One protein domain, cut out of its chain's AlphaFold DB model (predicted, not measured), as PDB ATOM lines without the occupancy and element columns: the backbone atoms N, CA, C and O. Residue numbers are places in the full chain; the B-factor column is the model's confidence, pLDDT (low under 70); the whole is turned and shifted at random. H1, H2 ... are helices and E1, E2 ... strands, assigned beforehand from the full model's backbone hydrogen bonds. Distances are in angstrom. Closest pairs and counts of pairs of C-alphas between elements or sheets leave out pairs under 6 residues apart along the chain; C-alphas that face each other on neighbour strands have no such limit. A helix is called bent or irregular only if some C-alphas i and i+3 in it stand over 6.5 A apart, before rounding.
ATOM      1  N   LYS A 245     224.646 260.054 255.730       85.81
ATOM      2  CA  LYS A 245     223.646 260.997 255.231       85.81
ATOM      3  C   LYS A 245     222.527 260.227 254.546       85.81
ATOM      4  O   LYS A 245     222.758 259.144 254.005       85.81
ATOM      5  N   LEU A 246     221.329 260.792 254.579       87.81
ATOM      6  CA  LEU A 246     220.214 260.280 253.799       87.81
ATOM      7  C   LEU A 246     220.125 261.057 252.494       87.81
ATOM      8  O   LEU A 246     220.322 262.270 252.469       87.81
ATOM      9  N   SER A 247     219.816 260.356 251.419       87.44
ATOM     10  CA  SER A 247     219.459 260.956 250.141       87.44
ATOM     11  C   SER A 247     218.218 260.268 249.595       87.44
ATOM     12  O   SER A 247     217.837 259.189 250.059       87.44
ATOM     13  N   TYR A 248     217.550 260.905 248.642       86.56
ATOM     14  CA  TYR A 248     216.399 260.300 247.989       86.56
ATOM     15  C   TYR A 248     216.423 260.509 246.481       86.56
ATOM     16  O   TYR A 248     217.086 261.415 245.984       86.56
ATOM     17  N   SER A 249     215.719 259.648 245.755       82.44
ATOM     18  CA  SER A 249     215.428 259.829 244.332       82.44
ATOM     19  C   SER A 249     213.981 259.452 244.044       82.44
ATOM     20  O   SER A 249     213.314 258.824 244.871       82.44
ATOM     21  N   ILE A 250     213.481 259.874 242.887       78.75
ATOM     22  CA  ILE A 250     212.108 259.620 242.461       78.75
ATOM     23  C   ILE A 250     212.165 258.899 241.124       78.75
ATOM     24  O   ILE A 250     212.761 259.386 240.166       78.75
ATOM     25  N   LEU A 251     211.551 257.722 241.083       77.38
ATOM     26  CA  LEU A 251     211.379 256.934 239.874       77.38
ATOM     27  C   LEU A 251     209.931 256.984 239.415       77.38
ATOM     28  O   LEU A 251     209.014 257.126 240.222       77.38
ATOM     29  N   LEU A 252     209.729 256.777 238.122       74.75
ATOM     30  CA  LEU A 252     208.412 256.497 237.566       74.75
ATOM     31  C   LEU A 252     208.153 254.994 237.649       74.75
ATOM     32  O   LEU A 252     208.982 254.198 237.197       74.75
ATOM     33  N   ASN A 253     207.016 254.616 238.227       73.31
ATOM     34  CA  ASN A 253     206.614 253.227 238.382       73.31
ATOM     35  C   ASN A 253     205.866 252.732 237.138       73.31
ATOM     36  O   ASN A 253     204.774 253.217 236.825       73.31
ATOM     37  N   GLY A 254     206.455 251.767 236.434       66.94
ATOM     38  CA  GLY A 254     205.886 251.161 235.234       66.94
ATOM     39  C   GLY A 254     205.344 249.745 235.450       66.94
ATOM     40  O   GLY A 254     205.327 249.195 236.550       66.94
ATOM     41  N   ARG A 255     204.873 249.129 234.362       67.56
ATOM     42  CA  ARG A 255     204.251 247.799 234.369       67.56
ATOM     43  C   ARG A 255     205.224 246.681 234.766       67.56
ATOM     44  O   ARG A 255     206.411 246.699 234.443       67.56
ATOM     45  N   VAL A 256     204.651 245.622 235.338       61.22
ATOM     46  CA  VAL A 256     205.261 244.289 235.416       61.22
ATOM     47  C   VAL A 256     205.163 243.597 234.048       61.22
ATOM     48  O   VAL A 256     204.063 243.337 233.554       61.22
ATOM     49  N   VAL A 257     206.304 243.289 233.434       62.31
ATOM     50  CA  VAL A 257     206.427 242.650 232.113       62.31
ATOM     51  C   VAL A 257     207.072 241.260 232.210       62.31
ATOM     52  O   VAL A 257     207.921 241.043 233.074       62.31
ATOM     53  N   PRO A 258     206.707 240.300 231.335       57.62
ATOM     54  CA  PRO A 258     207.367 238.996 231.285       57.62
ATOM     55  C   PRO A 258     208.848 239.100 230.890       57.62
ATOM     56  O   PRO A 258     209.189 239.795 229.931       57.62
ATOM     57  N   GLU A 259     209.718 238.346 231.569       59.41
ATOM     58  CA  GLU A 259     211.181 238.329 231.360       59.41
ATOM     59  C   GLU A 259     211.565 237.940 229.917       59.41
ATOM     60  O   GLU A 259     212.548 238.430 229.369       59.41
ATOM     61  N   THR A 260     210.730 237.142 229.243       52.66
ATOM     62  CA  THR A 260     210.925 236.700 227.849       52.66
ATOM     63  C   THR A 260     210.881 237.826 226.813       52.66
ATOM     64  O   THR A 260     211.274 237.609 225.669       52.66
ATOM     65  N   ARG A 261     210.415 239.027 227.184       54.38
ATOM     66  CA  ARG A 261     210.390 240.204 226.300       54.38
ATOM     67  C   ARG A 261     211.684 241.031 226.334       54.38
ATOM     68  O   ARG A 261     211.742 242.054 225.658       54.38
ATOM     69  N   HIS A 262     212.709 240.618 227.088       52.50
ATOM     70  CA  HIS A 262     213.929 241.404 227.292       52.50
ATOM     71  C   HIS A 262     215.185 240.692 226.762       52.50
ATOM     72  O   HIS A 262     215.539 239.602 227.200       52.50
ATOM     73  N   VAL A 263     215.882 241.338 225.820       40.97
ATOM     74  CA  VAL A 263     217.194 240.925 225.295       40.97
ATOM     75  C   VAL A 263     218.238 241.936 225.784       40.97
ATOM     76  O   VAL A 263     218.149 243.113 225.448       40.97
ATOM     77  N   GLY A 271     225.266 252.710 241.003       45.59
ATOM     78  CA  GLY A 271     226.410 253.631 240.950       45.59
ATOM     79  C   GLY A 271     226.315 254.760 239.924       45.59
ATOM     80  O   GLY A 271     226.796 255.856 240.201       45.59
ATOM     81  N   GLU A 272     225.696 254.520 238.768       49.06
ATOM     82  CA  GLU A 272     225.727 255.430 237.616       49.06
ATOM     83  C   GLU A 272     224.320 255.509 237.004       49.06
ATOM     84  O   GLU A 272     223.996 254.799 236.061       49.06
ATOM     85  N   GLU A 273     223.446 256.317 237.609       53.84
ATOM     86  CA  GLU A 273     222.087 256.553 237.109       53.84
ATOM     87  C   GLU A 273     222.124 257.695 236.075       53.84
ATOM     88  O   GLU A 273     222.348 258.857 236.425       53.84
ATOM     89  N   THR A 274     221.933 257.367 234.794       50.94
ATOM     90  CA  THR A 274     221.832 258.343 233.696       50.94
ATOM     91  C   THR A 274     220.367 258.665 233.385       50.94
ATOM     92  O   THR A 274     219.510 257.784 233.355       50.94
ATOM     93  N   TRP A 275     220.051 259.950 233.184       43.22
ATOM     94  CA  TRP A 275     218.673 260.413 232.966       43.22
ATOM     95  C   TRP A 275     218.008 259.720 231.772       43.22
ATOM     96  O   TRP A 275     218.615 259.606 230.708       43.22
ATOM     97  N   GLY A 276     216.752 259.292 231.936       48.41
ATOM     98  CA  GLY A 276     215.983 258.652 230.865       48.41
ATOM     99  C   GLY A 276     216.363 257.196 230.574       48.41
ATOM    100  O   GLY A 276     215.782 256.594 229.670       48.41
ATOM    101  N   GLU A 277     217.295 256.599 231.326       57.25
ATOM    102  CA  GLU A 277     217.534 255.159 231.243       57.25
ATOM    103  C   GLU A 277     216.421 254.356 231.929       57.25
ATOM    104  O   GLU A 277     215.793 254.775 232.907       57.25
ATOM    105  N   PHE A 278     216.173 253.170 231.374       61.34
ATOM    106  CA  PHE A 278     215.218 252.210 231.911       61.34
ATOM    107  C   PHE A 278     215.930 251.276 232.885       61.34
ATOM    108  O   PHE A 278     216.926 250.649 232.517       61.34
ATOM    109  N   CYS A 279     215.379 251.130 234.087       60.91
ATOM    110  CA  CYS A 279     215.816 250.122 235.045       60.91
ATOM    111  C   CYS A 279     214.755 249.037 235.182       60.91
ATOM    112  O   CYS A 279     213.564 249.314 235.281       60.91
ATOM    113  N   ASP A 280     215.214 247.795 235.200       63.09
ATOM    114  CA  ASP A 280     214.385 246.602 235.248       63.09
ATOM    115  C   ASP A 280     214.678 245.880 236.577       63.09
ATOM    116  O   ASP A 280     215.809 245.455 236.822       63.09
ATOM    117  N   LYS A 281     213.674 245.730 237.452       64.25
ATOM    118  CA  LYS A 281     213.787 244.959 238.702       64.25
ATOM    119  C   LYS A 281     213.118 243.608 238.543       64.25
ATOM    120  O   LYS A 281     211.912 243.512 238.331       64.25
ATOM    121  N   LYS A 282     213.875 242.531 238.719       63.91
ATOM    122  CA  LYS A 282     213.322 241.175 238.697       63.91
ATOM    123  C   LYS A 282     212.425 240.939 239.921       63.91
ATOM    124  O   LYS A 282     212.908 240.956 241.049       63.91
ATOM    125  N   ILE A 283     211.128 240.712 239.698       63.50
ATOM    126  CA  ILE A 283     210.153 240.410 240.767       63.50
ATOM    127  C   ILE A 283     210.013 238.894 240.945       63.50
ATOM    128  O   ILE A 283     209.854 238.388 242.052       63.50
ATOM    129  N   SER A 284     210.079 238.143 239.843       58.09
ATOM    130  CA  SER A 284     210.018 236.681 239.841       58.09
ATOM    131  C   SER A 284     210.857 236.118 238.696       58.09
ATOM    132  O   SER A 284     211.248 236.852 237.794       58.09
ATOM    133  N   GLY A 285     211.105 234.804 238.686       57.38
ATOM    134  CA  GLY A 285     211.834 234.129 237.599       57.38
ATOM    135  C   GLY A 285     211.178 234.206 236.212       57.38
ATOM    136  O   GLY A 285     211.657 233.552 235.295       57.38
ATOM    137  N   THR A 286     210.058 234.921 236.077       59.62
ATOM    138  CA  THR A 286     209.333 235.125 234.821       59.62
ATOM    139  C   THR A 286     208.859 236.564 234.611       59.62
ATOM    140  O   THR A 286     208.314 236.841 233.547       59.62
ATOM    141  N   HIS A 287     209.042 237.481 235.574       60.72
ATOM    142  CA  HIS A 287     208.499 238.845 235.508       60.72
ATOM    143  C   HIS A 287     209.446 239.898 236.091       60.72
ATOM    144  O   HIS A 287     210.115 239.669 237.105       60.72
ATOM    145  N   VAL A 288     209.418 241.080 235.484       64.12
ATOM    146  CA  VAL A 288     210.274 242.229 235.779       64.12
ATOM    147  C   VAL A 288     209.411 243.487 235.909       64.12
ATOM    148  O   VAL A 288     208.497 243.679 235.114       64.12
ATOM    149  N   GLU A 289     209.672 244.332 236.903       67.62
ATOM    150  CA  GLU A 289     209.093 245.675 237.038       67.62
ATOM    151  C   GLU A 289     209.977 246.684 236.314       67.62
ATOM    152  O   GLU A 289     211.188 246.706 236.546       67.62
ATOM    153  N   ARG A 290     209.388 247.509 235.448       68.94
ATOM    154  CA  ARG A 290     210.128 248.522 234.693       68.94
ATOM    155  C   ARG A 290     209.984 249.892 235.345       68.94
ATOM    156  O   ARG A 290     208.869 250.344 235.580       68.94
ATOM    157  N   TYR A 291     211.101 250.581 235.525       68.62
ATOM    158  CA  TYR A 291     211.171 251.953 236.014       68.62
ATOM    159  C   TYR A 291     211.841 252.862 234.987       68.62
ATOM    160  O   TYR A 291     212.710 252.429 234.226       68.62
ATOM    161  N   ILE A 292     211.458 254.136 234.998       65.50
ATOM    162  CA  ILE A 292     212.172 255.196 234.276       65.50
ATOM    163  C   ILE A 292     212.857 256.076 235.315       65.50
ATOM    164  O   ILE A 292     212.216 256.525 236.273       65.50
ATOM    165  N   LEU A 293     214.160 256.294 235.132       61.34
ATOM    166  CA  LEU A 293     214.950 257.154 236.004       61.34
ATOM    167  C   LEU A 293     214.539 258.623 235.815       61.34
ATOM    168  O   LEU A 293     214.832 259.237 234.785       61.34
ATOM    169  N   GLY A 294     213.869 259.176 236.831       54.28
ATOM    170  CA  GLY A 294     213.750 260.622 237.023       54.28
ATOM    171  C   GLY A 294     215.124 261.229 237.327       54.28
ATOM    172  O   GLY A 294     216.043 260.499 237.677       54.28
ATOM    173  N   LEU A 295     215.272 262.542 237.116       55.25
ATOM    174  CA  LEU A 295     216.510 263.346 237.189       55.25
ATOM    175  C   LEU A 295     217.685 262.744 238.001       55.25
ATOM    176  O   LEU A 295     217.485 262.314 239.135       55.25
ATOM    177  N   PRO A 296     218.946 262.854 237.527       56.44
ATOM    178  CA  PRO A 296     220.140 262.300 238.191       56.44
ATOM    179  C   PRO A 296     220.494 262.994 239.525       56.44
ATOM    180  O   PRO A 296     221.551 262.761 240.112       56.44
ATOM    181  N   CYS A 297     219.629 263.889 240.004       64.56
ATOM    182  CA  CYS A 297     219.819 264.643 241.230       64.56
ATOM    183  C   CYS A 297     219.305 263.830 242.422       64.56
ATOM    184  O   CYS A 297     218.127 263.495 242.491       64.56
ATOM    185  N   ARG A 298     220.192 263.562 243.389       76.69
ATOM    186  CA  ARG A 298     219.864 262.970 244.695       76.69
ATOM    187  C   ARG A 298     219.935 264.045 245.780       76.69
ATOM    188  O   ARG A 298     221.037 264.321 246.267       76.69
ATOM    189  N   PRO A 299     218.815 264.684 246.163       83.25
ATOM    190  CA  PRO A 299     218.827 265.654 247.244       83.25
ATOM    191  C   PRO A 299     219.257 264.989 248.548       83.25
ATOM    192  O   PRO A 299     218.888 263.847 248.838       83.25
ATOM    193  N   ILE A 300     220.049 265.715 249.331       85.69
ATOM    194  CA  ILE A 300     220.578 265.249 250.611       85.69
ATOM    195  C   ILE A 300     219.683 265.774 251.731       85.69
ATOM    196  O   ILE A 300     219.340 266.956 251.775       85.69
ATOM    197  N   LEU A 301     219.356 264.889 252.668       85.38
ATOM    198  CA  LEU A 301     218.719 265.227 253.928       85.38
ATOM    199  C   LEU A 301     219.791 265.286 255.026       85.38
ATOM    200  O   LEU A 301     220.588 264.354 255.190       85.38
ATOM    201  N   LYS A 302     219.809 266.370 255.799       82.12
ATOM    202  CA  LYS A 302     220.686 266.559 256.956       82.12
ATOM    203  C   LYS A 302     219.971 266.207 258.250       82.12
ATOM    204  O   LYS A 302     218.801 266.531 258.438       82.12
ATOM    205  N   GLU A 303     220.694 265.571 259.167       80.94
ATOM    206  CA  GLU A 303     220.210 265.325 260.525       80.94
ATOM    207  C   GLU A 303     220.159 266.651 261.295       80.94
ATOM    208  O   GLU A 303     221.183 267.311 261.465       80.94
ATOM    209  N   CYS A 304     218.972 267.059 261.748       78.25
ATOM    210  CA  CYS A 304     218.804 268.286 262.533       78.25
ATOM    211  C   CYS A 304     218.782 267.992 264.033       78.25
ATOM    212  O   CYS A 304     219.463 268.657 264.813       78.25
ATOM    213  N   SER A 305     217.979 267.013 264.465       76.88
ATOM    214  CA  SER A 305     217.935 266.605 265.871       76.88
ATOM    215  C   SER A 305     217.308 265.229 266.067       76.88
ATOM    216  O   SER A 305     216.287 264.907 265.467       76.88
ATOM    217  N   ASN A 306     217.878 264.432 266.976       77.56
ATOM    218  CA  ASN A 306     217.299 263.182 267.480       77.56
ATOM    219  C   ASN A 306     216.878 262.179 266.384       77.56
ATOM    220  O   ASN A 306     215.862 261.497 266.532       77.56
ATOM    221  N   GLY A 307     217.658 262.064 265.303       81.88
ATOM    222  CA  GLY A 307     217.321 261.172 264.185       81.88
ATOM    223  C   GLY A 307     216.199 261.702 263.288       81.88
ATOM    224  O   GLY A 307     215.563 260.926 262.584       81.88
ATOM    225  N   MET A 308     215.926 263.005 263.320       87.69
ATOM    226  CA  MET A 308     215.096 263.683 262.327       87.69
ATOM    227  C   MET A 308     215.987 264.284 261.245       87.69
ATOM    228  O   MET A 308     216.868 265.095 261.538       87.69
ATOM    229  N   PHE A 309     215.728 263.890 260.006       88.31
ATOM    230  CA  PHE A 309     216.402 264.364 258.811       88.31
ATOM    231  C   PHE A 309     215.488 265.307 258.034       88.31
ATOM    232  O   PHE A 309     214.323 264.980 257.799       88.31
ATOM    233  N   HIS A 310     216.028 266.452 257.632       87.38
ATOM    234  CA  HIS A 310     215.348 267.478 256.843       87.38
ATOM    235  C   HIS A 310     216.166 267.808 255.595       87.38
ATOM    236  O   HIS A 310     217.388 267.643 255.617       87.38
ATOM    237  N   PRO A 311     215.532 268.260 254.508       84.44
ATOM    238  CA  PRO A 311     216.260 268.709 253.332       84.44
ATOM    239  C   PRO A 311     217.168 269.901 253.685       84.44
ATOM    240  O   PRO A 311     216.817 270.747 254.503       84.44
ATOM    241  N   ASP A 312     218.375 269.923 253.112       75.50
ATOM    242  CA  ASP A 312     219.395 270.955 253.385       75.50
ATOM    243  C   ASP A 312     219.038 272.341 252.813       75.50
ATOM    244  O   ASP A 312     219.491 273.380 253.286       75.50
ATOM    245  N   SER A 313     218.196 272.347 251.788       69.69
ATOM    246  CA  SER A 313     217.624 273.523 251.139       69.69
ATOM    247  C   SER A 313     216.201 273.187 250.696       69.69
ATOM    248  O   SER A 313     215.832 272.011 250.707       69.69
ATOM    249  N   ASP A 314     215.418 274.176 250.254       65.75
ATOM    250  CA  ASP A 314     214.120 273.967 249.581       65.75
ATOM    251  C   ASP A 314     214.310 273.324 248.189       65.75
ATOM    252  O   ASP A 314     213.791 273.790 247.176       65.75
ATOM    253  N   THR A 315     215.121 272.268 248.111       66.31
ATOM    254  CA  THR A 315     215.430 271.541 246.891       66.31
ATOM    255  C   THR A 315     214.183 270.785 246.474       66.31
ATOM    256  O   THR A 315     213.864 269.714 246.994       66.31
ATOM    257  N   ARG A 316     213.461 271.380 245.536       70.75
ATOM    258  CA  ARG A 316     212.330 270.766 244.858       70.75
ATOM    259  C   ARG A 316     212.878 269.924 243.720       70.75
ATOM    260  O   ARG A 316     213.741 270.381 242.971       70.75
ATOM    261  N   LEU A 317     212.431 268.676 243.638       73.56
ATOM    262  CA  LEU A 317     212.674 267.869 242.454       73.56
ATOM    263  C   LEU A 317     211.493 268.076 241.521       73.56
ATOM    264  O   LEU A 317     210.419 267.519 241.766       73.56
ATOM    265  N   GLU A 318     211.725 268.862 240.474       76.44
ATOM    266  CA  GLU A 318     210.859 268.872 239.301       76.44
ATOM    267  C   GLU A 318     210.851 267.460 238.716       76.44
ATOM    268  O   GLU A 318     211.898 266.860 238.459       76.44
ATOM    269  N   TRP A 319     209.672 266.895 238.529       75.69
ATOM    270  CA  TRP A 319     209.515 265.610 237.877       75.69
ATOM    271  C   TRP A 319     208.552 265.746 236.707       75.69
ATOM    272  O   TRP A 319     207.584 266.507 236.720       75.69
ATOM    273  N   GLN A 320     208.850 264.978 235.668       74.44
ATOM    274  CA  GLN A 320     208.059 264.904 234.457       74.44
ATOM    275  C   GLN A 320     207.969 263.437 234.059       74.44
ATOM    276  O   GLN A 320     208.992 262.782 233.835       74.44
ATOM    277  N   SER A 321     206.748 262.910 233.988       70.00
ATOM    278  CA  SER A 321     206.522 261.588 233.416       70.00
ATOM    279  C   SER A 321     206.832 261.616 231.915       70.00
ATOM    280  O   SER A 321     206.703 262.668 231.277       70.00
ATOM    281  N   PRO A 322     207.194 260.483 231.290       67.19
ATOM    282  CA  PRO A 322     207.093 260.365 229.840       67.19
ATOM    283  C   PRO A 322     205.655 260.669 229.400       67.19
ATOM    284  O   PRO A 322     204.715 260.521 230.188       67.19
ATOM    285  N   LYS A 323     205.480 261.052 228.134       70.81
ATOM    286  CA  LYS A 323     204.152 261.064 227.516       70.81
ATOM    287  C   LYS A 323     203.639 259.627 227.439       70.81
ATOM    288  O   LYS A 323     204.302 258.765 226.862       70.81
ATOM    289  N   LEU A 324     202.493 259.376 228.060       71.19
ATOM    290  CA  LEU A 324     201.854 258.070 228.115       71.19
ATOM    291  C   LEU A 324     200.758 258.029 227.052       71.19
ATOM    292  O   LEU A 324     199.833 258.835 227.103       71.19
ATOM    293  N   SER A 325     200.840 257.110 226.094       70.94
ATOM    294  CA  SER A 325     199.835 256.983 225.037       70.94
ATOM    295  C   SER A 325     198.516 256.445 225.598       70.94
ATOM    296  O   SER A 325     198.484 255.432 226.298       70.94
ATOM    297  N   LEU A 326     197.404 257.098 225.262       66.94
ATOM    298  CA  LEU A 326     196.046 256.645 225.579       66.94
ATOM    299  C   LEU A 326     195.531 255.615 224.560       66.94
ATOM    300  O   LEU A 326     194.564 254.904 224.834       66.94
ATOM    301  N   SER A 327     196.187 255.504 223.398       64.44
ATOM    302  CA  SER A 327     195.867 254.525 222.360       64.44
ATOM    303  C   SER A 327     196.982 253.475 222.262       64.44
ATOM    304  O   SER A 327     198.142 253.796 222.009       64.44
ATOM    305  N   GLY A 328     196.658 252.195 222.473       56.28
ATOM    306  CA  GLY A 328     197.620 251.075 222.449       56.28
ATOM    307  C   GLY A 328     198.173 250.729 221.055       56.28
ATOM    308  O   GLY A 328     198.339 249.558 220.722       56.28
ATOM    309  N   ALA A 329     198.364 251.727 220.188       49.50
ATOM    310  CA  ALA A 329     198.604 251.545 218.761       49.50
ATOM    311  C   ALA A 329     200.092 251.532 218.362       49.50
ATOM    312  O   ALA A 329     200.415 251.008 217.294       49.50
ATOM    313  N   ASN A 330     201.006 252.033 219.201       50.84
ATOM    314  CA  ASN A 330     202.420 252.159 218.839       50.84
ATOM    315  C   ASN A 330     203.319 251.190 219.615       50.84
ATOM    316  O   ASN A 330     203.464 251.257 220.835       50.84
ATOM    317  N   TYR A 331     203.992 250.302 218.877       47.19
ATOM    318  CA  TYR A 331     205.060 249.453 219.401       47.19
ATOM    319  C   TYR A 331     206.235 250.322 219.886       47.19
ATOM    320  O   TYR A 331     207.058 250.753 219.082       47.19
ATOM    321  N   GLY A 332     206.329 250.557 221.199       54.31
ATOM    322  CA  GLY A 332     207.471 251.236 221.832       54.31
ATOM    323  C   GLY A 332     207.121 252.361 222.811       54.31
ATOM    324  O   GLY A 332     208.006 252.782 223.554       54.31
ATOM    325  N   GLU A 333     205.865 252.810 222.856       56.28
ATOM    326  CA  GLU A 333     205.393 253.856 223.777       56.28
ATOM    327  C   GLU A 333     204.777 253.249 225.052       56.28
ATOM    328  O   GLU A 333     204.270 252.126 225.034       56.28
ATOM    329  N   PHE A 334     204.865 253.957 226.184       58.12
ATOM    330  CA  PHE A 334     204.201 253.553 227.429       58.12
ATOM    331  C   PHE A 334     202.699 253.811 227.295       58.12
ATOM    332  O   PHE A 334     202.307 254.946 227.038       58.12
ATOM    333  N   GLU A 335     201.855 252.799 227.497       64.06
ATOM    334  CA  GLU A 335     200.408 253.012 227.578       64.06
ATOM    335  C   GLU A 335     200.059 253.709 228.905       64.06
ATOM    336  O   GLU A 335     200.655 253.423 229.944       64.06
ATOM    337  N   ALA A 336     199.058 254.590 228.918       61.38
ATOM    338  CA  ALA A 336     198.561 255.209 230.151       61.38
ATOM    339  C   ALA A 336     198.105 254.166 231.187       61.38
ATOM    340  O   ALA A 336     198.260 254.373 232.387       61.38
ATOM    341  N   ALA A 337     197.622 253.008 230.723       62.06
ATOM    342  CA  ALA A 337     197.270 251.866 231.566       62.06
ATOM    343  C   ALA A 337     198.483 251.190 232.246       62.06
ATOM    344  O   ALA A 337     198.310 250.442 233.210       62.06
ATOM    345  N   ASP A 338     199.703 251.430 231.756       65.19
ATOM    346  CA  ASP A 338     200.943 250.851 232.281       65.19
ATOM    347  C   ASP A 338     201.613 251.731 233.352       65.19
ATOM    348  O   ASP A 338     202.544 251.274 234.025       65.19
ATOM    349  N   TYR A 339     201.150 252.970 233.534       72.75
ATOM    350  CA  TYR A 339     201.640 253.878 234.565       72.75
ATOM    351  C   TYR A 339     200.950 253.614 235.902       72.75
ATOM    352  O   TYR A 339     199.727 253.668 236.016       72.75
ATOM    353  N   ARG A 340     201.751 253.334 236.934       72.94
ATOM    354  CA  ARG A 340     201.258 253.012 238.282       72.94
ATOM    355  C   ARG A 340     201.523 254.106 239.310       72.94
ATOM    356  O   ARG A 340     201.178 253.925 240.472       72.94
ATOM    357  N   GLY A 341     202.137 255.214 238.900       78.69
ATOM    358  CA  GLY A 341     202.537 256.297 239.795       78.69
ATOM    359  C   GLY A 341     204.053 256.460 239.884       78.69
ATOM    360  O   GLY A 341     204.784 256.152 238.943       78.69
ATOM    361  N   HIS A 342     204.534 256.934 241.028       80.69
ATOM    362  CA  HIS A 342     205.955 257.149 241.303       80.69
ATOM    363  C   HIS A 342     206.465 256.209 242.392       80.69
ATOM    364  O   HIS A 342     205.696 255.601 243.130       80.69
ATOM    365  N   VAL A 343     207.784 256.100 242.510       81.75
ATOM    366  CA  VAL A 343     208.446 255.460 243.645       81.75
ATOM    367  C   VAL A 343     209.494 256.406 244.199       81.75
ATOM    368  O   VAL A 343     210.470 256.727 243.523       81.75
ATOM    369  N   VAL A 344     209.328 256.809 245.456       83.50
ATOM    370  CA  VAL A 344     210.385 257.492 246.204       83.50
ATOM    371  C   VAL A 344     211.345 256.441 246.740       83.50
ATOM    372  O   VAL A 344     210.943 255.536 247.471       83.50
ATOM    373  N   ARG A 345     212.626 256.559 246.404       84.19
ATOM    374  CA  ARG A 345     213.699 255.723 246.953       84.19
ATOM    375  C   ARG A 345     214.452 256.513 248.003       84.19
ATOM    376  O   ARG A 345     214.833 257.651 247.756       84.19
ATOM    377  N   LEU A 346     214.680 255.905 249.161       86.38
ATOM    378  CA  LEU A 346     215.550 256.435 250.203       86.38
ATOM    379  C   LEU A 346     216.855 255.657 250.217       86.38
ATOM    380  O   LEU A 346     216.858 254.423 250.217       86.38
ATOM    381  N   PHE A 347     217.958 256.386 250.313       85.19
ATOM    382  CA  PHE A 347     219.290 255.824 250.398       85.19
ATOM    383  C   PHE A 347     220.034 256.344 251.613       85.19
ATOM    384  O   PHE A 347     219.842 257.470 252.068       85.19
ATOM    385  N   LEU A 348     220.929 255.500 252.103       85.44
ATOM    386  CA  LEU A 348     221.932 255.828 253.085       85.44
ATOM    387  C   LEU A 348     223.297 255.859 252.401       85.44
ATOM    388  O   LEU A 348     223.697 254.912 251.719       85.44
ATOM    389  N   GLU A 349     224.014 256.955 252.604       82.44
ATOM    390  CA  GLU A 349     225.327 257.203 252.023       82.44
ATOM    391  C   GLU A 349     226.338 257.517 253.129       82.44
ATOM    392  O   GLU A 349     225.992 258.198 254.100       82.44
ATOM    393  N   PRO A 350     227.601 257.085 252.999       80.56
ATOM    394  CA  PRO A 350     228.652 257.553 253.888       80.56
ATOM    395  C   PRO A 350     228.929 259.044 253.657       80.56
ATOM    396  O   PRO A 350     228.887 259.550 252.530       80.56
ATOM    397  N   VAL A 351     229.272 259.759 254.727       79.75
ATOM    398  CA  VAL A 351     229.870 261.091 254.615       79.75
ATOM    399  C   VAL A 351     231.334 260.918 254.214       79.75
ATOM    400  O   VAL A 351     232.131 260.330 254.949       79.75
ATOM    401  N   LEU A 352     231.680 261.420 253.030       73.44
ATOM    402  CA  LEU A 352     233.055 261.461 252.543       73.44
ATOM    403  C   LEU A 352     233.723 262.746 253.027       73.44
ATOM    404  O   LEU A 352     233.138 263.827 252.944       73.44
ATOM    405  N   THR A 353     234.955 262.632 253.521       64.56
ATOM    406  CA  THR A 353     235.775 263.799 253.873       64.56
ATOM    407  C   THR A 353     236.936 263.938 252.908       64.56
ATOM    408  O   THR A 353     237.549 262.946 252.506       64.56
ATOM    409  N   VAL A 354     237.230 265.183 252.532       62.97
ATOM    410  CA  VAL A 354     238.419 265.518 251.751       62.97
ATOM    411  C   VAL A 354     239.600 265.543 252.714       62.97
ATOM    412  O   VAL A 354     239.654 266.364 253.630       62.97
ATOM    413  N   THR A 355     240.526 264.605 252.543       64.44
ATOM    414  CA  THR A 355     241.766 264.577 253.327       64.44
ATOM    415  C   THR A 355     242.762 265.613 252.794       64.44
ATOM    416  O   THR A 355     242.635 266.087 251.666       64.44
ATOM    417  N   SER A 356     243.810 265.939 253.561       58.84
ATOM    418  CA  SER A 356     244.880 266.864 253.132       58.84
ATOM    419  C   SER A 356     245.626 266.431 251.858       58.84
ATOM    420  O   SER A 356     246.400 267.214 251.311       58.84
ATOM    421  N   LYS A 357     245.392 265.204 251.373       65.19
ATOM    422  CA  LYS A 357     245.926 264.659 250.118       65.19
ATOM    423  C   LYS A 357     244.938 264.726 248.940       65.19
ATOM    424  O   LYS A 357     245.212 264.130 247.908       65.19
ATOM    425  N   ASN A 358     243.804 265.421 249.076       51.50
ATOM    426  CA  ASN A 358     242.692 265.426 248.109       51.50
ATOM    427  C   ASN A 358     242.079 264.037 247.825       51.50
ATOM    428  O   ASN A 358     241.290 263.887 246.895       51.50
ATOM    429  N   GLU A 359     242.385 263.024 248.634       50.97
ATOM    430  CA  GLU A 359     241.730 261.719 248.562       50.97
ATOM    431  C   GLU A 359     240.419 261.775 249.360       50.97
ATOM    432  O   GLU A 359     240.405 262.240 250.509       50.97
ATOM    433  N   MET A 360     239.317 261.315 248.755       61.97
ATOM    434  CA  MET A 360     238.042 261.143 249.453       61.97
ATOM    435  C   MET A 360     238.096 259.871 250.300       61.97
ATOM    436  O   MET A 360     238.207 258.771 249.763       61.97
ATOM    437  N   ALA A 361     237.998 260.021 251.621       59.16
ATOM    438  CA  ALA A 361     237.990 258.904 252.558       59.16
ATOM    439  C   ALA A 361     236.605 258.727 253.195       59.16
ATOM    440  O   ALA A 361     235.966 259.700 253.616       59.16
ATOM    441  N   CYS A 362     236.156 257.471 253.286       61.41
ATOM    442  CA  CYS A 362     234.961 257.097 254.034       61.41
ATOM    443  C   CYS A 362     235.259 257.154 255.538       61.41
ATOM    444  O   CYS A 362     236.227 256.559 256.005       61.41
ATOM    445  N   LEU A 363     234.420 257.859 256.302       66.88
ATOM    446  CA  LEU A 363     234.568 257.970 257.758       66.88
ATOM    447  C   LEU A 363     234.137 256.707 258.524       66.88
ATOM    448  O   LEU A 363     234.322 256.628 259.742       66.88
ATOM    449  N   LEU A 364     233.530 255.736 257.840       67.62
ATOM    450  CA  LEU A 364     233.071 254.498 258.458       67.62
ATOM    451  C   LEU A 364     234.223 253.488 258.572       67.62
ATOM    452  O   LEU A 364     235.046 253.393 257.662       67.62
ATOM    453  N   PRO A 365     234.291 252.715 259.670       65.38
ATOM    454  CA  PRO A 365     235.276 251.654 259.815       65.38
ATOM    455  C   PRO A 365     235.206 250.620 258.697       65.38
ATOM    456  O   PRO A 365     234.127 250.307 258.198       65.38
ATOM    457  N   GLU A 366     236.330 249.950 258.438       64.88
ATOM    458  CA  GLU A 366     236.386 248.782 257.546       64.88
ATOM    459  C   GLU A 366     235.374 247.688 257.939       64.88
ATOM    460  O   GLU A 366     234.803 247.018 257.082       64.88
ATOM    461  N   ASN A 367     235.081 247.540 259.236       63.84
ATOM    462  CA  ASN A 367     234.110 246.564 259.743       63.84
ATOM    463  C   ASN A 367     232.640 246.902 259.404       63.84
ATOM    464  O   ASN A 367     231.784 246.010 259.463       63.84
ATOM    465  N   ASP A 368     232.370 248.156 259.023       66.25
ATOM    466  CA  ASP A 368     231.077 248.682 258.567       66.25
ATOM    467  C   ASP A 368     231.013 248.760 257.017       66.25
ATOM    468  O   ASP A 368     230.170 249.470 256.470       66.25
ATOM    469  N   CYS A 369     231.858 247.999 256.295       60.38
ATOM    470  CA  CYS A 369     232.007 247.990 254.823       60.38
ATOM    471  C   CYS A 369     230.717 247.835 254.000       60.38
ATOM    472  O   CYS A 369     230.720 248.089 252.803       60.38
ATOM    473  N   LEU A 370     229.594 247.476 254.623       62.09
ATOM    474  CA  LEU A 370     228.271 247.543 253.998       62.09
ATOM    475  C   LEU A 370     227.903 248.950 253.507       62.09
ATOM    476  O   LEU A 370     227.086 249.071 252.601       62.09
ATOM    477  N   PHE A 371     228.497 249.986 254.095       62.22
ATOM    478  CA  PHE A 371     228.248 251.390 253.771       62.22
ATOM    479  C   PHE A 371     229.424 252.053 253.048       62.22
ATOM    480  O   PHE A 371     229.471 253.276 252.957       62.22
ATOM    481  N   SER A 372     230.386 251.286 252.520       60.44
ATOM    482  CA  SER A 372     231.393 251.852 251.608       60.44
ATOM    483  C   SER A 372     230.790 252.272 250.259       60.44
ATOM    484  O   SER A 372     231.479 252.875 249.442       60.44
ATOM    485  N   SER A 373     229.517 251.950 250.023       66.38
ATOM    486  CA  SER A 373     228.727 252.297 248.844       66.38
ATOM    487  C   SER A 373     227.354 252.853 249.239       66.38
ATOM    488  O   SER A 373     226.947 252.779 250.399       66.38
ATOM    489  N   LEU A 374     226.625 253.376 248.251       75.44
ATOM    490  CA  LEU A 374     225.213 253.742 248.363       75.44
ATOM    491  C   LEU A 374     224.372 252.530 248.803       75.44
ATOM    492  O   LEU A 374     224.442 251.474 248.172       75.44
ATOM    493  N   VAL A 375     223.567 252.673 249.859       80.12
ATOM    494  CA  VAL A 375     222.657 251.619 250.334       80.12
ATOM    495  C   VAL A 375     221.222 252.100 250.234       80.12
ATOM    496  O   VAL A 375     220.812 252.980 250.978       80.12
ATOM    497  N   GLU A 376     220.426 251.490 249.363       80.19
ATOM    498  CA  GLU A 376     218.981 251.717 249.367       80.19
ATOM    499  C   GLU A 376     218.358 251.124 250.638       80.19
ATOM    500  O   GLU A 376     218.569 249.948 250.957       80.19
ATOM    501  N   ILE A 377     217.618 251.958 251.369       81.19
ATOM    502  CA  ILE A 377     216.968 251.596 252.630       81.19
ATOM    503  C   ILE A 377     215.449 251.492 252.509       81.19
ATOM    504  O   ILE A 377     214.849 250.850 253.364       81.19
ATOM    505  N   GLY A 378     214.835 252.062 251.466       80.62
ATOM    506  CA  GLY A 378     213.402 251.907 251.210       80.62
ATOM    507  C   GLY A 378     212.940 252.419 249.841       80.62
ATOM    508  O   GLY A 378     213.576 253.289 249.250       80.62
ATOM    509  N   ARG A 379     211.814 251.874 249.374       82.06
ATOM    510  CA  ARG A 379     211.000 252.240 248.214       82.06
ATOM    511  C   ARG A 379     209.571 252.501 248.684       82.06
ATOM    512  O   ARG A 379     208.950 251.638 249.301       82.06
ATOM    513  N   PHE A 380     209.047 253.664 248.345       84.06
ATOM    514  CA  PHE A 380     207.718 254.097 248.744       84.06
ATOM    515  C   PHE A 380     206.921 254.425 247.487       84.06
ATOM    516  O   PHE A 380     207.227 255.431 246.838       84.06
ATOM    517  N   PRO A 381     205.972 253.562 247.090       82.75
ATOM    518  CA  PRO A 381     205.105 253.864 245.966       82.75
ATOM    519  C   PRO A 381     204.220 255.068 246.311       82.75
ATOM    520  O   PRO A 381     203.754 255.198 247.441       82.75
ATOM    521  N   LEU A 382     204.025 255.936 245.328       82.44
ATOM    522  CA  LEU A 382     203.094 257.055 245.334       82.44
ATOM    523  C   LEU A 382     202.112 256.817 244.198       82.44
ATOM    524  O   LEU A 382     202.513 256.853 243.030       82.44
ATOM    525  N   GLU A 383     200.853 256.557 244.524       83.00
ATOM    526  CA  GLU A 383     199.822 256.411 243.503       83.00
ATOM    527  C   GLU A 383     199.512 257.773 242.859       83.00
ATOM    528  O   GLU A 383     199.794 258.822 243.443       83.00
ATOM    529  N   PRO A 384     198.930 257.814 241.649       79.25
ATOM    530  CA  PRO A 384     198.592 259.077 240.995       79.25
ATOM    531  C   PRO A 384     197.720 260.010 241.849       79.25
ATOM    532  O   PRO A 384     197.873 261.227 241.776       79.25
ATOM    533  N   ASP A 385     196.839 259.456 242.682       80.19
ATOM    534  CA  ASP A 385     196.012 260.243 243.600       80.19
ATOM    535  C   ASP A 385     196.803 260.803 244.790       80.19
ATOM    536  O   ASP A 385     196.498 261.899 245.262       80.19
ATOM    537  N   ASP A 386     197.869 260.121 245.221       80.94
ATOM    538  CA  ASP A 386     198.789 260.625 246.245       80.94
ATOM    539  C   ASP A 386     199.587 261.832 245.736       80.94
ATOM    540  O   ASP A 386     199.936 262.716 246.505       80.94
ATOM    541  N   LEU A 387     199.833 261.927 244.425       79.50
ATOM    542  CA  LEU A 387     200.547 263.062 243.822       79.50
ATOM    543  C   LEU A 387     199.725 264.354 243.807       79.50
ATOM    544  O   LEU A 387     200.273 265.430 243.587       79.50
ATOM    545  N   LYS A 388     198.412 264.275 244.035       81.62
ATOM    546  CA  LYS A 388     197.532 265.452 244.054       81.62
ATOM    547  C   LYS A 388     197.590 266.201 245.384       81.62
ATOM    548  O   LYS A 388     197.054 267.304 245.483       81.62
ATOM    549  N   GLN A 389     198.200 265.613 246.412       83.62
ATOM    550  CA  GLN A 389     198.238 266.185 247.750       83.62
ATOM    551  C   GLN A 389     199.539 265.863 248.484       83.62
ATOM    552  O   GLN A 389     200.253 264.918 248.184       83.62
ATOM    553  N   SER A 390     199.855 266.673 249.488       85.94
ATOM    554  CA  SER A 390     200.958 266.372 250.402       85.94
ATOM    555  C   SER A 390     200.513 265.354 251.450       85.94
ATOM    556  O   SER A 390     199.353 265.364 251.866       85.94
ATOM    557  N   GLY A 391     201.424 264.498 251.916       86.38
ATOM    558  CA  GLY A 391     201.043 263.392 252.790       86.38
ATOM    559  C   GLY A 391     202.193 262.727 253.540       86.38
ATOM    560  O   GLY A 391     203.325 263.216 253.591       86.38
ATOM    561  N   GLU A 392     201.885 261.583 254.146       85.56
ATOM    562  CA  GLU A 392     202.855 260.734 254.838       85.56
ATOM    563  C   GLU A 392     202.994 259.401 254.088       85.56
ATOM    564  O   GLU A 392     202.013 258.690 253.898       85.56
ATOM    565  N   LEU A 393     204.215 259.056 253.664       79.50
ATOM    566  CA  LEU A 393     204.525 257.767 253.015       79.50
ATOM    567  C   LEU A 393     204.584 256.621 254.031       79.50
ATOM    568  O   LEU A 393     204.348 255.457 253.719       79.50
ATOM    569  N   SER A 394     204.954 256.958 255.262       80.38
ATOM    570  CA  SER A 394     204.952 256.074 256.420       80.38
ATOM    571  C   SER A 394     204.881 256.928 257.681       80.38
ATOM    572  O   SER A 394     205.042 258.147 257.622       80.38
ATOM    573  N   SER A 395     204.773 256.292 258.852       79.12
ATOM    574  CA  SER A 395     204.861 256.979 260.154       79.12
ATOM    575  C   SER A 395     206.166 257.775 260.365       79.12
ATOM    576  O   SER A 395     206.320 258.480 261.367       79.12
ATOM    577  N   LYS A 396     207.132 257.644 259.447       83.88
ATOM    578  CA  LYS A 396     208.460 258.249 259.512       83.88
ATOM    579  C   LYS A 396     208.754 259.232 258.389       83.88
ATOM    580  O   LYS A 396     209.729 259.964 258.530       83.88
ATOM    581  N   ILE A 397     207.986 259.258 257.301       86.88
ATOM    582  CA  ILE A 397     208.349 260.007 256.091       86.88
ATOM    583  C   ILE A 397     207.191 260.897 255.676       86.88
ATOM    584  O   ILE A 397     206.100 260.407 255.397       86.88
ATOM    585  N   VAL A 398     207.461 262.196 255.586       89.38
ATOM    586  CA  VAL A 398     206.497 263.192 255.109       89.38
ATOM    587  C   VAL A 398     207.020 263.821 253.839       89.38
ATOM    588  O   VAL A 398     208.181 264.236 253.779       89.38
ATOM    589  N   TYR A 399     206.147 263.897 252.847       89.69
ATOM    590  CA  TYR A 399     206.430 264.470 251.544       89.69
ATOM    591  C   TYR A 399     205.455 265.605 251.244       89.69
ATOM    592  O   TYR A 399     204.357 265.680 251.800       89.69
ATOM    593  N   HIS A 400     205.887 266.497 250.367       88.88
ATOM    594  CA  HIS A 400     205.110 267.622 249.896       88.88
ATOM    595  C   HIS A 400     205.139 267.664 248.376       88.88
ATOM    596  O   HIS A 400     206.215 267.519 247.785       88.88
ATOM    597  N   VAL A 401     203.967 267.863 247.775       86.44
ATOM    598  CA  VAL A 401     203.801 267.984 246.325       86.44
ATOM    599  C   VAL A 401     203.277 269.371 245.983       86.44
ATOM    600  O   VAL A 401     202.313 269.837 246.589       86.44
ATOM    601  N   GLU A 402     203.915 270.029 245.018       85.88
ATOM    602  CA  GLU A 402     203.486 271.309 244.446       85.88
ATOM    603  C   GLU A 402     203.399 271.216 242.926       85.88
ATOM    604  O   GLU A 402     203.931 270.287 242.321       85.88
ATOM    605  N   ASN A 403     202.734 272.199 242.314       86.19
ATOM    606  CA  ASN A 403     202.715 272.398 240.862       86.19
ATOM    607  C   ASN A 403     202.304 271.153 240.061       86.19
ATOM    608  O   ASN A 403     202.722 270.992 238.919       86.19
ATOM    609  N   PHE A 404     201.486 270.277 240.652       84.81
ATOM    610  CA  PHE A 404     200.979 269.100 239.962       84.81
ATOM    611  C   PHE A 404     200.095 269.532 238.790       84.81
ATOM    612  O   PHE A 404     199.071 270.193 238.984       84.81
ATOM    613  N   VAL A 405     200.487 269.135 237.584       85.25
ATOM    614  CA  VAL A 405     199.727 269.343 236.355       85.25
ATOM    615  C   VAL A 405     199.590 268.006 235.641       85.25
ATOM    616  O   VAL A 405     200.577 267.328 235.342       85.25
ATOM    617  N   GLU A 406     198.342 267.647 235.368       85.25
ATOM    618  CA  GLU A 406     197.970 266.566 234.465       85.25
ATOM    619  C   GLU A 406     197.656 267.191 233.104       85.25
ATOM    620  O   GLU A 406     196.642 267.872 232.946       85.25
ATOM    621  N   ASP A 407     198.564 267.004 232.150       84.25
ATOM    622  CA  ASP A 407     198.391 267.430 230.767       84.25
ATOM    623  C   ASP A 407     197.784 266.270 229.974       84.25
ATOM    624  O   ASP A 407     198.382 265.196 229.862       84.25
ATOM    625  N   ASN A 408     196.555 266.454 229.495       83.81
ATOM    626  CA  ASN A 408     195.761 265.401 228.877       83.81
ATOM    627  C   ASN A 408     195.310 265.846 227.484       83.81
ATOM    628  O   ASN A 408     194.368 266.627 227.337       83.81
ATOM    629  N   ASP A 409     195.986 265.307 226.476       81.38
ATOM    630  CA  ASP A 409     195.634 265.446 225.070       81.38
ATOM    631  C   ASP A 409     194.806 264.234 224.618       81.38
ATOM    632  O   ASP A 409     194.834 263.169 225.230       81.38
ATOM    633  N   SER A 410     194.108 264.338 223.481       78.81
ATOM    634  CA  SER A 410     193.245 263.258 222.963       78.81
ATOM    635  C   SER A 410     193.952 261.912 222.742       78.81
ATOM    636  O   SER A 410     193.284 260.887 222.617       78.81
ATOM    637  N   GLU A 411     195.284 261.911 222.669       79.81
ATOM    638  CA  GLU A 411     196.107 260.734 222.380       79.81
ATOM    639  C   GLU A 411     197.113 260.397 223.488       79.81
ATOM    640  O   GLU A 411     197.647 259.287 223.488       79.81
ATOM    641  N   SER A 412     197.366 261.293 224.450       78.19
ATOM    642  CA  SER A 412     198.374 261.063 225.489       78.19
ATOM    643  C   SER A 412     198.087 261.803 226.788       78.19
ATOM    644  O   SER A 412     197.591 262.923 226.759       78.19
ATOM    645  N   VAL A 413     198.513 261.221 227.907       78.81
ATOM    646  CA  VAL A 413     198.547 261.881 229.215       78.81
ATOM    647  C   VAL A 413     199.989 262.041 229.692       78.81
ATOM    648  O   VAL A 413     200.822 261.147 229.524       78.81
ATOM    649  N   GLN A 414     200.299 263.184 230.289       81.94
ATOM    650  CA  GLN A 414     201.587 263.472 230.898       81.94
ATOM    651  C   GLN A 414     201.379 264.118 232.266       81.94
ATOM    652  O   GLN A 414     200.587 265.038 232.427       81.94
ATOM    653  N   TYR A 415     202.116 263.637 233.260       80.75
ATOM    654  CA  TYR A 415     202.079 264.164 234.613       80.75
ATOM    655  C   TYR A 415     203.355 264.961 234.877       80.75
ATOM    656  O   TYR A 415     204.460 264.501 234.572       80.75
ATOM    657  N   THR A 416     203.209 266.147 235.456       83.56
ATOM    658  CA  THR A 416     204.324 266.999 235.883       83.56
ATOM    659  C   THR A 416     204.063 267.551 237.275       83.56
ATOM    660  O   THR A 416     202.909 267.669 237.685       83.56
ATOM    661  N   GLY A 417     205.121 267.876 238.011       85.00
ATOM    662  CA  GLY A 417     205.014 268.570 239.289       85.00
ATOM    663  C   GLY A 417     206.333 268.616 240.045       85.00
ATOM    664  O   GLY A 417     207.377 268.232 239.525       85.00
ATOM    665  N   ASP A 418     206.256 269.036 241.303       85.56
ATOM    666  CA  ASP A 418     207.391 269.131 242.217       85.56
ATOM    667  C   ASP A 418     207.158 268.239 243.428       85.56
ATOM    668  O   ASP A 418     206.161 268.402 244.127       85.56
ATOM    669  N   ILE A 419     208.081 267.324 243.729       84.94
ATOM    670  CA  ILE A 419     208.037 266.527 244.966       84.94
ATOM    671  C   ILE A 419     209.237 266.881 245.842       84.94
ATOM    672  O   ILE A 419     210.386 266.934 245.396       84.94
ATOM    673  N   SER A 420     208.976 267.068 247.134       86.56
ATOM    674  CA  SER A 420     210.003 267.284 248.152       86.56
ATOM    675  C   SER A 420     209.756 266.415 249.380       86.56
ATOM    676  O   SER A 420     208.626 266.271 249.845       86.56
ATOM    677  N   ILE A 421     210.819 265.831 249.932       88.88
ATOM    678  CA  ILE A 421     210.749 265.139 251.221       88.88
ATOM    679  C   ILE A 421     210.994 266.161 252.325       88.88
ATOM    680  O   ILE A 421     212.076 266.728 252.422       88.88
ATOM    681  N   GLN A 422     209.984 266.382 253.164       89.06
ATOM    682  CA  GLN A 422     209.981 267.424 254.196       89.06
ATOM    683  C   GLN A 422     210.671 266.970 255.483       89.06
ATOM    684  O   GLN A 422     211.384 267.734 256.140       89.06
ATOM    685  N   ARG A 423     210.445 265.709 255.867       90.12
ATOM    686  CA  ARG A 423     211.100 265.095 257.025       90.12
ATOM    687  C   ARG A 423     211.183 263.582 256.894       90.12
ATOM    688  O   ARG A 423     210.244 262.942 256.420       90.12
ATOM    689  N   VAL A 424     212.272 263.019 257.411       90.38
ATOM    690  CA  VAL A 424     212.461 261.576 257.600       90.38
ATOM    691  C   VAL A 424     212.921 261.304 259.027       90.38
ATOM    692  O   VAL A 424     213.950 261.810 259.467       90.38
ATOM    693  N   LYS A 425     212.180 260.480 259.765       90.44
ATOM    694  CA  LYS A 425     212.585 259.978 261.079       90.44
ATOM    695  C   LYS A 425     213.403 258.701 260.903       90.44
ATOM    696  O   LYS A 425     212.843 257.651 260.617       90.44
ATOM    697  N   PHE A 426     214.711 258.786 261.097       89.00
ATOM    698  CA  PHE A 426     215.653 257.678 260.978       89.00
ATOM    699  C   PHE A 426     216.680 257.733 262.118       89.00
ATOM    700  O   PHE A 426     217.556 258.592 262.168       89.00
ATOM    701  N   GLY A 427     216.556 256.832 263.087       89.25
ATOM    702  CA  GLY A 427     217.425 256.763 264.257       89.25
ATOM    703  C   GLY A 427     218.483 255.663 264.180       89.25
ATOM    704  O   GLY A 427     218.539 254.860 263.253       89.25
ATOM    705  N   PHE A 428     219.295 255.564 265.236       87.31
ATOM    706  CA  PHE A 428     220.305 254.503 265.356       87.31
ATOM    707  C   PHE A 428     219.699 253.090 265.367       87.31
ATOM    708  O   PHE A 428     220.348 252.136 264.952       87.31
ATOM    709  N   GLU A 429     218.465 252.938 265.849       85.75
ATOM    710  CA  GLU A 429     217.756 251.653 265.820       85.75
ATOM    711  C   GLU A 429     217.388 251.243 264.389       85.75
ATOM    712  O   GLU A 429     217.565 250.079 264.031       85.75
TER     713      GLU A 429
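Overview. This is residues 245 to 263 and 271 to 429 of the 487 residues of the protein "Hypothetical protein" of Amphora coffeiformis (UniProt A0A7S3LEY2). A strongly twisted antiparallel sheet folds back on itself into two layers partly face to face, E1, E7 and E10 making one and E6, E11, E12 and E13 the other, with the hairpin of E4 and E5 joining them between E1 and E13. The hairpin of E2 and E3 extends the first layer beside the last part of the bent strand E1, while the small hairpin of E8 and E9 lies at one end of the long axis and the turn from E12 to E13 at the other. The printed part has 178 residues with one named helix, H1, and thirteen named strands, in the order E1 to E9, H1, E10 to E13, and its class is mostly strand. Eleven strands make a branched sheet, and E8 and E9 make a second, antiparallel one. The whole is compact, with a radius of gyration of the C-alphas of 18.4 A, and elongated, with spans of 58 by 38 by 31 A.

Along the chain. E1, residues 245 to 258, begins at C-alpha 245 (223.646, 260.997, 255.231), measures 36.4 A and bends by 66 degrees at residue 255. After the cut come E2, residues 278 to 284, E3, residues 287 to 293, E4, residues 300 to 305, E5, residues 308 to 311, and E6, residues 317 to 320. E7, residues 341 to 350, measures 29.7 A and runs on into E8, residues 352 to 354, at 50 degrees. E9 is residues 360 to 362, and H1, residues 366 to 371, is irregular, with C-alphas 367 and 370 8.2 A apart. E10, residues 375 to 382, measures 20.9 A and begins at C-alpha 375 (222.657, 251.619, 250.334). E11, residues 391 to 394, precedes E12, residues 397 to 409, which measures 34.0 A and bends by 57 degrees at residue 402. E13, residues 412 to 425, measures 38.3 A, bends by 59 degrees at residue 422 and ends at C-alpha 425 (212.585, 259.978, 261.079).

Arrangement. E3, beside residues 251 to 258, and E4, beside residues 246 to 247, lie on one side of E1, and E7 lies on the other side. Within hydrogen-bond range are N 254 and O 290 of the antiparallel neighbours E1 and E3, at 2.9 A, N 301 and O 246 of the antiparallel neighbours E4 and E1, at 2.8 A, and N 249 and O 345 of the antiparallel neighbours E1 and E7, at 3.0 A. E2 and E3 are a hairpin, with N 281 and O 289 at 2.8 A. E10 is an edge strand antiparallel to E7, with N 344 and O 380 at 2.9 A. E4 and E5 are a hairpin, with N 302 and O 310 at 2.7 A. On one side of E13 lie E5, with N 309 and O 424 at 2.8 A, and E6, with N 319 and O 417 at 2.8 A. On its other side is E12, with N 402 and O 418 at 2.9 A. E11, E12 and E13 form a meander, each strand the antiparallel neighbour of the one before; N 393 and O 397 of E11 and E12 are 2.9 A apart. The closest C-alphas of E10 and E11, those of Phe 380 and Leu 393, are 6.5 A apart. E1 and E12 are apart. E8 and E9 are a hairpin, with N 353 and O 361 at 3.1 A. H1 is not on the branched sheet; its C-alpha closest to E7 is that of Phe 371, 6.2 A from that of Pro 350. In H1, 0 of 2 O i to N i+4 pairs and 2 of 3 O i to N i+3 pairs are within hydrogen-bond range.

Size, cuts and confidence. The two C-alphas farthest apart, those of Ser 356 and Ser 410, are 59.9 A apart. Residues 264 to 270 are not printed, and C-alphas 263 and 271 are 22.2 A apart across the cut. Of the links that are printed whole, E6 to E7 is long, with 20 residues. Residues 365 to 370, of which 366 to 370 belong to H1, stand free. The mean pLDDT of the printed part is 72.7, and 75 residues are under 70, among them residues 271 to 297 and 353 to 373.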